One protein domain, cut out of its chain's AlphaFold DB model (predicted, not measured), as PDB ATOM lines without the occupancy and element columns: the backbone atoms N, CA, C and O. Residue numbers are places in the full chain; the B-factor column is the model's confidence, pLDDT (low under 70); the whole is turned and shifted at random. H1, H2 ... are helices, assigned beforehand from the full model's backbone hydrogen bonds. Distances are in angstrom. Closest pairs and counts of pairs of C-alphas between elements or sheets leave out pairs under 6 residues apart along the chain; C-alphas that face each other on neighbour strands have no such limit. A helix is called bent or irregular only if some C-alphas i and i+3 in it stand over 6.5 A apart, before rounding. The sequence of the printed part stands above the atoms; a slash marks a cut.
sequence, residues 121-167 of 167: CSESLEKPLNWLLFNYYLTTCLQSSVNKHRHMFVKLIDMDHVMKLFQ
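Overview. This is residues 121 to 167 of the 167 residues of the protein "Abhydrolase domain containing 3, phospholipase" of Rousettus aegyptiacus (UniProt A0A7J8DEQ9). One long helix, H2, makes the length of a loose, hook-like shape; the short helix H1 makes a corner at its beginning, and past its other end the chain turns through the short helix H3 and folds back, so that H4 runs opposite to H2 without clearly touching it. The turn, residues 152 to 158, stands free. The printed part has 47 residues with four named helices, in the order H1, H2, H3, H4, and no named strand; the class is all helix. The whole is loose, with a radius of gyration of the C-alphas of 12.5 A, and its outline is a rod spanning 36 by 16 by 16 A.

Along the chain. H1, residues 121 to 125, begins with C-alpha 121 at (-35.228, 22.765, 41.516) and is 6.1 A long from first to last C-alpha. H2, residues 128 to 148, is the longest helix, with 28.4 A from C-alpha 128 at (-29.788, 25.575, 29.441) to C-alpha 148. It has a kink of 39 degrees near residue 135, and it is irregular, but only just: C-alphas 133 and 136 are 6.8 A apart. H3 holds residues 150 to 153 and is 5.5 A long. H4, residues 159 to 164, is 8.7 A long and ends with C-alpha 164 at (-49.059, 23.847, 23.896).

Arrangement. H1 and H2 touch only at the corner by their link, H2 with residues 130 to 135 alone; their closest C-alphas, those of Leu 125 and Trp 131, are 5.3 A apart. H2 and H3 meet only through their link and are near each other, with 5 pairs of C-alphas within 10 A. H3 and H4 are close but not clearly touching; their closest C-alphas, those of Phe 153 and Met 159, are 7.1 A apart. H2 and H4 are also close but not clearly touching, with 7.4 A between their closest C-alphas, those of Gln 143 and Met 163. They run opposite ways at a shallow tilt of 14 degrees, though the line of H2 is a rough one. H1 is apart from H3 and from H4. In H1 and H4 every O i to N i+4 pair is within hydrogen-bond range, in H2 15 of 17 are, and H3 is too short for such a pair, but its one O i to N i+3 pair is within range.

Size, cuts and confidence. The two C-alphas farthest apart, those of Leu 129 and Lys 155, are 37.0 A from each other, and the first and last printed C-alphas, those of Cys 121 and Gln 167, are 20.0 A apart. The printed part has no cut, and residue 167 is the chain's last. The links H1 to H2, H2 to H3 and H3 to H4 are tight. The mean pLDDT of the printed part is 76.6; residue 130 and residues 165 to 167 are under 70.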
ATOM      1  N   CYS A 121     -35.408  23.889  42.433       78.38
ATOM      2  CA  CYS A 121     -35.228  22.765  41.516       78.38
ATOM      3  C   CYS A 121     -35.867  23.042  40.150       78.38
ATOM      4  O   CYS A 121     -35.226  22.759  39.142       78.38
ATOM      5  N   SER A 122     -37.072  23.617  40.112       78.19
ATOM      6  CA  SER A 122     -37.755  23.995  38.869       78.19
ATOM      7  C   SER A 122     -36.954  25.043  38.098       78.19
ATOM      8  O   SER A 122     -36.608  24.815  36.944       78.19
ATOM      9  N   GLU A 123     -36.537  26.126  38.759       80.25
ATOM     10  CA  GLU A 123     -35.684  27.155  38.148       80.25
ATOM     11  C   GLU A 123     -34.352  26.576  37.647       80.25
ATOM     12  O   GLU A 123     -33.838  26.948  36.593       80.25
ATOM     13  N   SER A 124     -33.764  25.633  38.391       77.12
ATOM     14  CA  SER A 124     -32.527  24.970  37.978       77.12
ATOM     15  C   SER A 124     -32.727  24.066  36.761       77.12
ATOM     16  O   SER A 124     -31.829  23.998  35.920       77.12
ATOM     17  N   LEU A 125     -33.874  23.388  36.648       76.94
ATOM     18  CA  LEU A 125     -34.235  22.552  35.498       76.94
ATOM     19  C   LEU A 125     -34.449  23.373  34.222       76.94
ATOM     20  O   LEU A 125     -34.266  22.846  33.130       76.94
ATOM     21  N   GLU A 126     -34.782  24.655  34.342       80.69
ATOM     22  CA  GLU A 126     -34.930  25.573  33.207       80.69
ATOM     23  C   GLU A 126     -33.591  26.138  32.701       80.69
ATOM     24  O   GLU A 126     -33.525  26.694  31.604       80.69
ATOM     25  N   LYS A 127     -32.486  25.961  33.439       82.62
ATOM     26  CA  LYS A 127     -31.154  26.390  32.976       82.62
ATOM     27  C   LYS A 127     -30.721  25.584  31.743       82.62
ATOM     28  O   LYS A 127     -30.933  24.377  31.732       82.62
ATOM     29  N   PRO A 128     -29.998  26.172  30.769       76.56
ATOM     30  CA  PRO A 128     -29.788  25.575  29.441       76.56
ATOM     31  C   PRO A 128     -29.296  24.119  29.436       76.56
ATOM     32  O   PRO A 128     -29.824  23.282  28.708       76.56
ATOM     33  N   LEU A 129     -28.312  23.791  30.281       74.12
ATOM     34  CA  LEU A 129     -27.748  22.438  30.355       74.12
ATOM     35  C   LEU A 129     -28.705  21.439  31.023       74.12
ATOM     36  O   LEU A 129     -28.867  20.321  30.544       74.12
ATOM     37  N   ASN A 130     -29.362  21.840  32.111       68.81
ATOM     38  CA  ASN A 130     -30.322  20.987  32.814       68.81
ATOM     39  C   ASN A 130     -31.625  20.837  32.027       68.81
ATOM     40  O   ASN A 130     -32.260  19.785  32.085       68.81
ATOM     41  N   TRP A 131     -31.992  21.862  31.263       79.88
ATOM     42  CA  TRP A 131     -33.127  21.821  30.364       79.88
ATOM     43  C   TRP A 131     -32.903  20.765  29.286       79.88
ATOM     44  O   TRP A 131     -33.738  19.881  29.117       79.88
ATOM     45  N   LEU A 132     -31.729  20.788  28.645       71.25
ATOM     46  CA  LEU A 132     -31.367  19.822  27.610       71.25
ATOM     47  C   LEU A 132     -31.266  18.389  28.158       71.25
ATOM     48  O   LEU A 132     -31.761  17.456  27.532       71.25
ATOM     49  N   LEU A 133     -30.623  18.209  29.318       72.19
ATOM     50  CA  LEU A 133     -30.338  16.881  29.873       72.19
ATOM     51  C   LEU A 133     -31.521  16.250  30.615       72.19
ATOM     52  O   LEU A 133     -31.678  15.032  30.587       72.19
ATOM     53  N   PHE A 134     -32.336  17.055  31.297       74.38
ATOM     54  CA  PHE A 134     -33.390  16.564  32.185       74.38
ATOM     55  C   PHE A 134     -34.767  17.063  31.775       74.38
ATOM     56  O   PHE A 134     -35.653  16.243  31.549       74.38
ATOM     57  N   ASN A 135     -34.969  18.380  31.681       75.56
ATOM     58  CA  ASN A 135     -36.318  18.930  31.531       75.56
ATOM     59  C   ASN A 135     -36.973  18.504  30.211       75.56
ATOM     60  O   ASN A 135     -38.128  18.085  30.207       75.56
ATOM     61  N   TYR A 136     -36.222  18.517  29.109       73.56
ATOM     62  CA  TYR A 136     -36.693  18.067  27.800       73.56
ATOM     63  C   TYR A 136     -37.127  16.594  27.823       73.56
ATOM     64  O   TYR A 136     -38.227  16.249  27.382       73.56
ATOM     65  N   TYR A 137     -36.301  15.718  28.403       75.00
ATOM     66  CA  TYR A 137     -36.615  14.296  28.536       75.00
ATOM     67  C   TYR A 137     -37.835  14.057  29.438       75.00
ATOM     68  O   TYR A 137     -38.775  13.369  29.043       75.00
ATOM     69  N   LEU A 138     -37.856  14.663  30.630       77.38
ATOM     70  CA  LEU A 138     -38.960  14.538  31.586       77.38
ATOM     71  C   LEU A 138     -40.277  15.044  30.991       77.38
ATOM     72  O   LEU A 138     -41.300  14.372  31.112       77.38
ATOM     73  N   THR A 139     -40.240  16.183  30.299       77.94
ATOM     74  CA  THR A 139     -41.401  16.761  29.615       77.94
ATOM     75  C   THR A 139     -41.911  15.826  28.526       77.94
ATOM     76  O   THR A 139     -43.105  15.536  28.487       77.94
ATOM     77  N   THR A 140     -41.018  15.258  27.714       78.38
ATOM     78  CA  THR A 140     -41.389  14.287  26.673       78.38
ATOM     79  C   THR A 140     -42.053  13.039  27.273       78.38
ATOM     80  O   THR A 140     -43.084  12.572  26.784       78.38
ATOM     81  N   CYS A 141     -41.517  12.509  28.377       78.69
ATOM     82  CA  CYS A 141     -42.093  11.361  29.082       78.69
ATOM     83  C   CYS A 141     -43.476  11.677  29.675       78.69
ATOM     84  O   CYS A 141     -44.396  10.858  29.582       78.69
ATOM     85  N   LEU A 142     -43.652  12.872  30.247       77.88
ATOM     86  CA  LEU A 142     -44.942  13.337  30.756       77.88
ATOM     87  C   LEU A 142     -45.966  13.502  29.634       77.88
ATOM     88  O   LEU A 142     -47.067  12.964  29.737       77.88
ATOM     89  N   GLN A 143     -45.591  14.177  28.546       80.38
ATOM     90  CA  GLN A 143     -46.419  14.336  27.351       80.38
ATOM     91  C   GLN A 143     -46.861  12.977  26.804       80.38
ATOM     92  O   GLN A 143     -48.034  12.795  26.484       80.38
ATOM     93  N   SER A 144     -45.952  12.002  26.737       79.62
ATOM     94  CA  SER A 144     -46.259  10.638  26.300       79.62
ATOM     95  C   SER A 144     -47.272   9.949  27.226       79.62
ATOM     96  O   SER A 144     -48.277   9.409  26.759       79.62
ATOM     97  N   SER A 145     -47.073  10.036  28.546       76.25
ATOM     98  CA  SER A 145     -47.983   9.446  29.540       76.25
ATOM     99  C   SER A 145     -49.384  10.072  29.504       76.25
ATOM    100  O   SER A 145     -50.396   9.364  29.550       76.25
ATOM    101  N   VAL A 146     -49.452  11.396  29.352       79.56
ATOM    102  CA  VAL A 146     -50.706  12.143  29.219       79.56
ATOM    103  C   VAL A 146     -51.399  11.814  27.898       79.56
ATOM    104  O   VAL A 146     -52.594  11.521  27.898       79.56
ATOM    105  N   ASN A 147     -50.667  11.779  26.781       81.50
ATOM    106  CA  ASN A 147     -51.221  11.434  25.472       81.50
ATOM    107  C   ASN A 147     -51.777  10.008  25.435       81.50
ATOM    108  O   ASN A 147     -52.870   9.803  24.903       81.50
ATOM    109  N   LYS A 148     -51.094   9.038  26.060       81.44
ATOM    110  CA  LYS A 148     -51.588   7.655  26.193       81.44
ATOM    111  C   LYS A 148     -52.991   7.614  26.813       81.44
ATOM    112  O   LYS A 148     -53.842   6.837  26.386       81.44
ATOM    113  N   HIS A 149     -53.255   8.485  27.784       80.94
ATOM    114  CA  HIS A 149     -54.527   8.550  28.502       80.94
ATOM    115  C   HIS A 149     -55.396   9.741  28.092       80.94
ATOM    116  O   HIS A 149     -56.346  10.070  28.801       80.94
ATOM    117  N   ARG A 150     -55.118  10.377  26.945       80.81
ATOM    118  CA  ARG A 150     -55.785  11.613  26.509       80.81
ATOM    119  C   ARG A 150     -57.303  11.497  26.566       80.81
ATOM    120  O   ARG A 150     -57.954  12.397  27.085       80.81
ATOM    121  N   HIS A 151     -57.844  10.363  26.114       79.94
ATOM    122  CA  HIS A 151     -59.276  10.048  26.103       79.94
ATOM    123  C   HIS A 151     -59.969  10.208  27.472       79.94
ATOM    124  O   HIS A 151     -61.157  10.522  27.510       79.94
ATOM    125  N   MET A 152     -59.239  10.056  28.582       81.88
ATOM    126  CA  MET A 152     -59.759  10.241  29.941       81.88
ATOM    127  C   MET A 152     -59.959  11.717  30.304       81.88
ATOM    128  O   MET A 152     -60.830  12.034  31.110       81.88
ATOM    129  N   PHE A 153     -59.180  12.624  29.712       79.94
ATOM    130  CA  PHE A 153     -59.137  14.037  30.097       79.94
ATOM    131  C   PHE A 153     -59.881  14.969  29.132       79.94
ATOM    132  O   PHE A 153     -60.272  16.055  29.543       79.94
ATOM    133  N   VAL A 154     -60.149  14.544  27.888       77.25
ATOM    134  CA  VAL A 154     -60.738  15.406  26.830       77.25
ATOM    135  C   VAL A 154     -62.086  16.026  27.214       77.25
ATOM    136  O   VAL A 154     -62.448  17.079  26.707       77.25
ATOM    137  N   LYS A 155     -62.855  15.376  28.097       74.88
ATOM    138  CA  LYS A 155     -64.157  15.888  28.561       74.88
ATOM    139  C   LYS A 155     -64.051  16.892  29.712       74.88
ATOM    140  O   LYS A 155     -65.050  17.510  30.058       74.88
ATOM    141  N   LEU A 156     -62.879  17.002  30.335       77.19
ATOM    142  CA  LEU A 156     -62.658  17.787  31.551       77.19
ATOM    143  C   LEU A 156     -61.726  18.974  31.314       77.19
ATOM    144  O   LEU A 156     -61.869  19.994  31.979       77.19
ATOM    145  N   ILE A 157     -60.760  18.832  30.405       78.56
ATOM    146  CA  ILE A 157     -59.706  19.815  30.166       78.56
ATOM    147  C   ILE A 157     -59.469  19.929  28.658       78.56
ATOM    148  O   ILE A 157     -59.468  18.923  27.943       78.56
ATOM    149  N   ASP A 158     -59.231  21.154  28.181       81.81
ATOM    150  CA  ASP A 158     -58.738  21.395  26.825       81.81
ATOM    151  C   ASP A 158     -57.296  20.874  26.701       81.81
ATOM    152  O   ASP A 158     -56.315  21.541  27.043       81.81
ATOM    153  N   MET A 159     -57.183  19.633  26.232       78.06
ATOM    154  CA  MET A 159     -55.904  18.951  26.072       78.06
ATOM    155  C   MET A 159     -55.010  19.622  25.027       78.06
ATOM    156  O   MET A 159     -53.792  19.563  25.165       78.06
ATOM    157  N   ASP A 160     -55.574  20.271  24.010       78.38
ATOM    158  CA  ASP A 160     -54.776  20.953  22.990       78.38
ATOM    159  C   ASP A 160     -54.156  22.236  23.544       78.38
ATOM    160  O   ASP A 160     -53.007  22.552  23.234       78.38
ATOM    161  N   HIS A 161     -54.875  22.941  24.419       78.88
ATOM    162  CA  HIS A 161     -54.316  24.068  25.158       78.88
ATOM    163  C   HIS A 161     -53.205  23.627  26.123       78.88
ATOM    164  O   HIS A 161     -52.129  24.219  26.129       78.88
ATOM    165  N   VAL A 162     -53.422  22.552  26.890       75.31
ATOM    166  CA  VAL A 162     -52.424  22.037  27.846       75.31
ATOM    167  C   VAL A 162     -51.149  21.577  27.144       75.31
ATOM    168  O   VAL A 162     -50.052  21.875  27.606       75.31
ATOM    169  N   MET A 163     -51.261  20.888  26.007       75.25
ATOM    170  CA  MET A 163     -50.089  20.380  25.287       75.25
ATOM    171  C   MET A 163     -49.234  21.490  24.659       75.25
ATOM    172  O   MET A 163     -48.032  21.290  24.493       75.25
ATOM    173  N   LYS A 164     -49.810  22.667  24.369       75.25
ATOM    174  CA  LYS A 164     -49.059  23.847  23.896       75.25
ATOM    175  C   LYS A 164     -48.140  24.449  24.956       75.25
ATOM    176  O   LYS A 164     -47.164  25.083  24.590       75.25
ATOM    177  N   LEU A 165     -48.420  24.243  26.246       66.69
ATOM    178  CA  LEU A 165     -47.576  24.748  27.341       66.69
ATOM    179  C   LEU A 165     -46.258  23.973  27.493       66.69
ATOM    180  O   LEU A 165     -45.385  24.394  28.243       66.69
ATOM    181  N   PHE A 166     -46.133  22.837  26.806       61.41
ATOM    182  CA  PHE A 166     -44.958  21.968  26.835       61.41
ATOM    183  C   PHE A 166     -44.143  22.014  25.524       61.41
ATOM    184  O   PHE A 166     -43.283  21.153  25.328       61.41
ATOM    185  N   GLN A 167     -44.461  22.943  24.612       54.50
ATOM    186  CA  GLN A 167     -43.690  23.245  23.394       54.50
ATOM    187  C   GLN A 167     -42.722  24.395  23.659       54.50
ATOM    188  O   GLN A 167     -41.591  24.317  23.134       54.50
TER     189      GLN A 167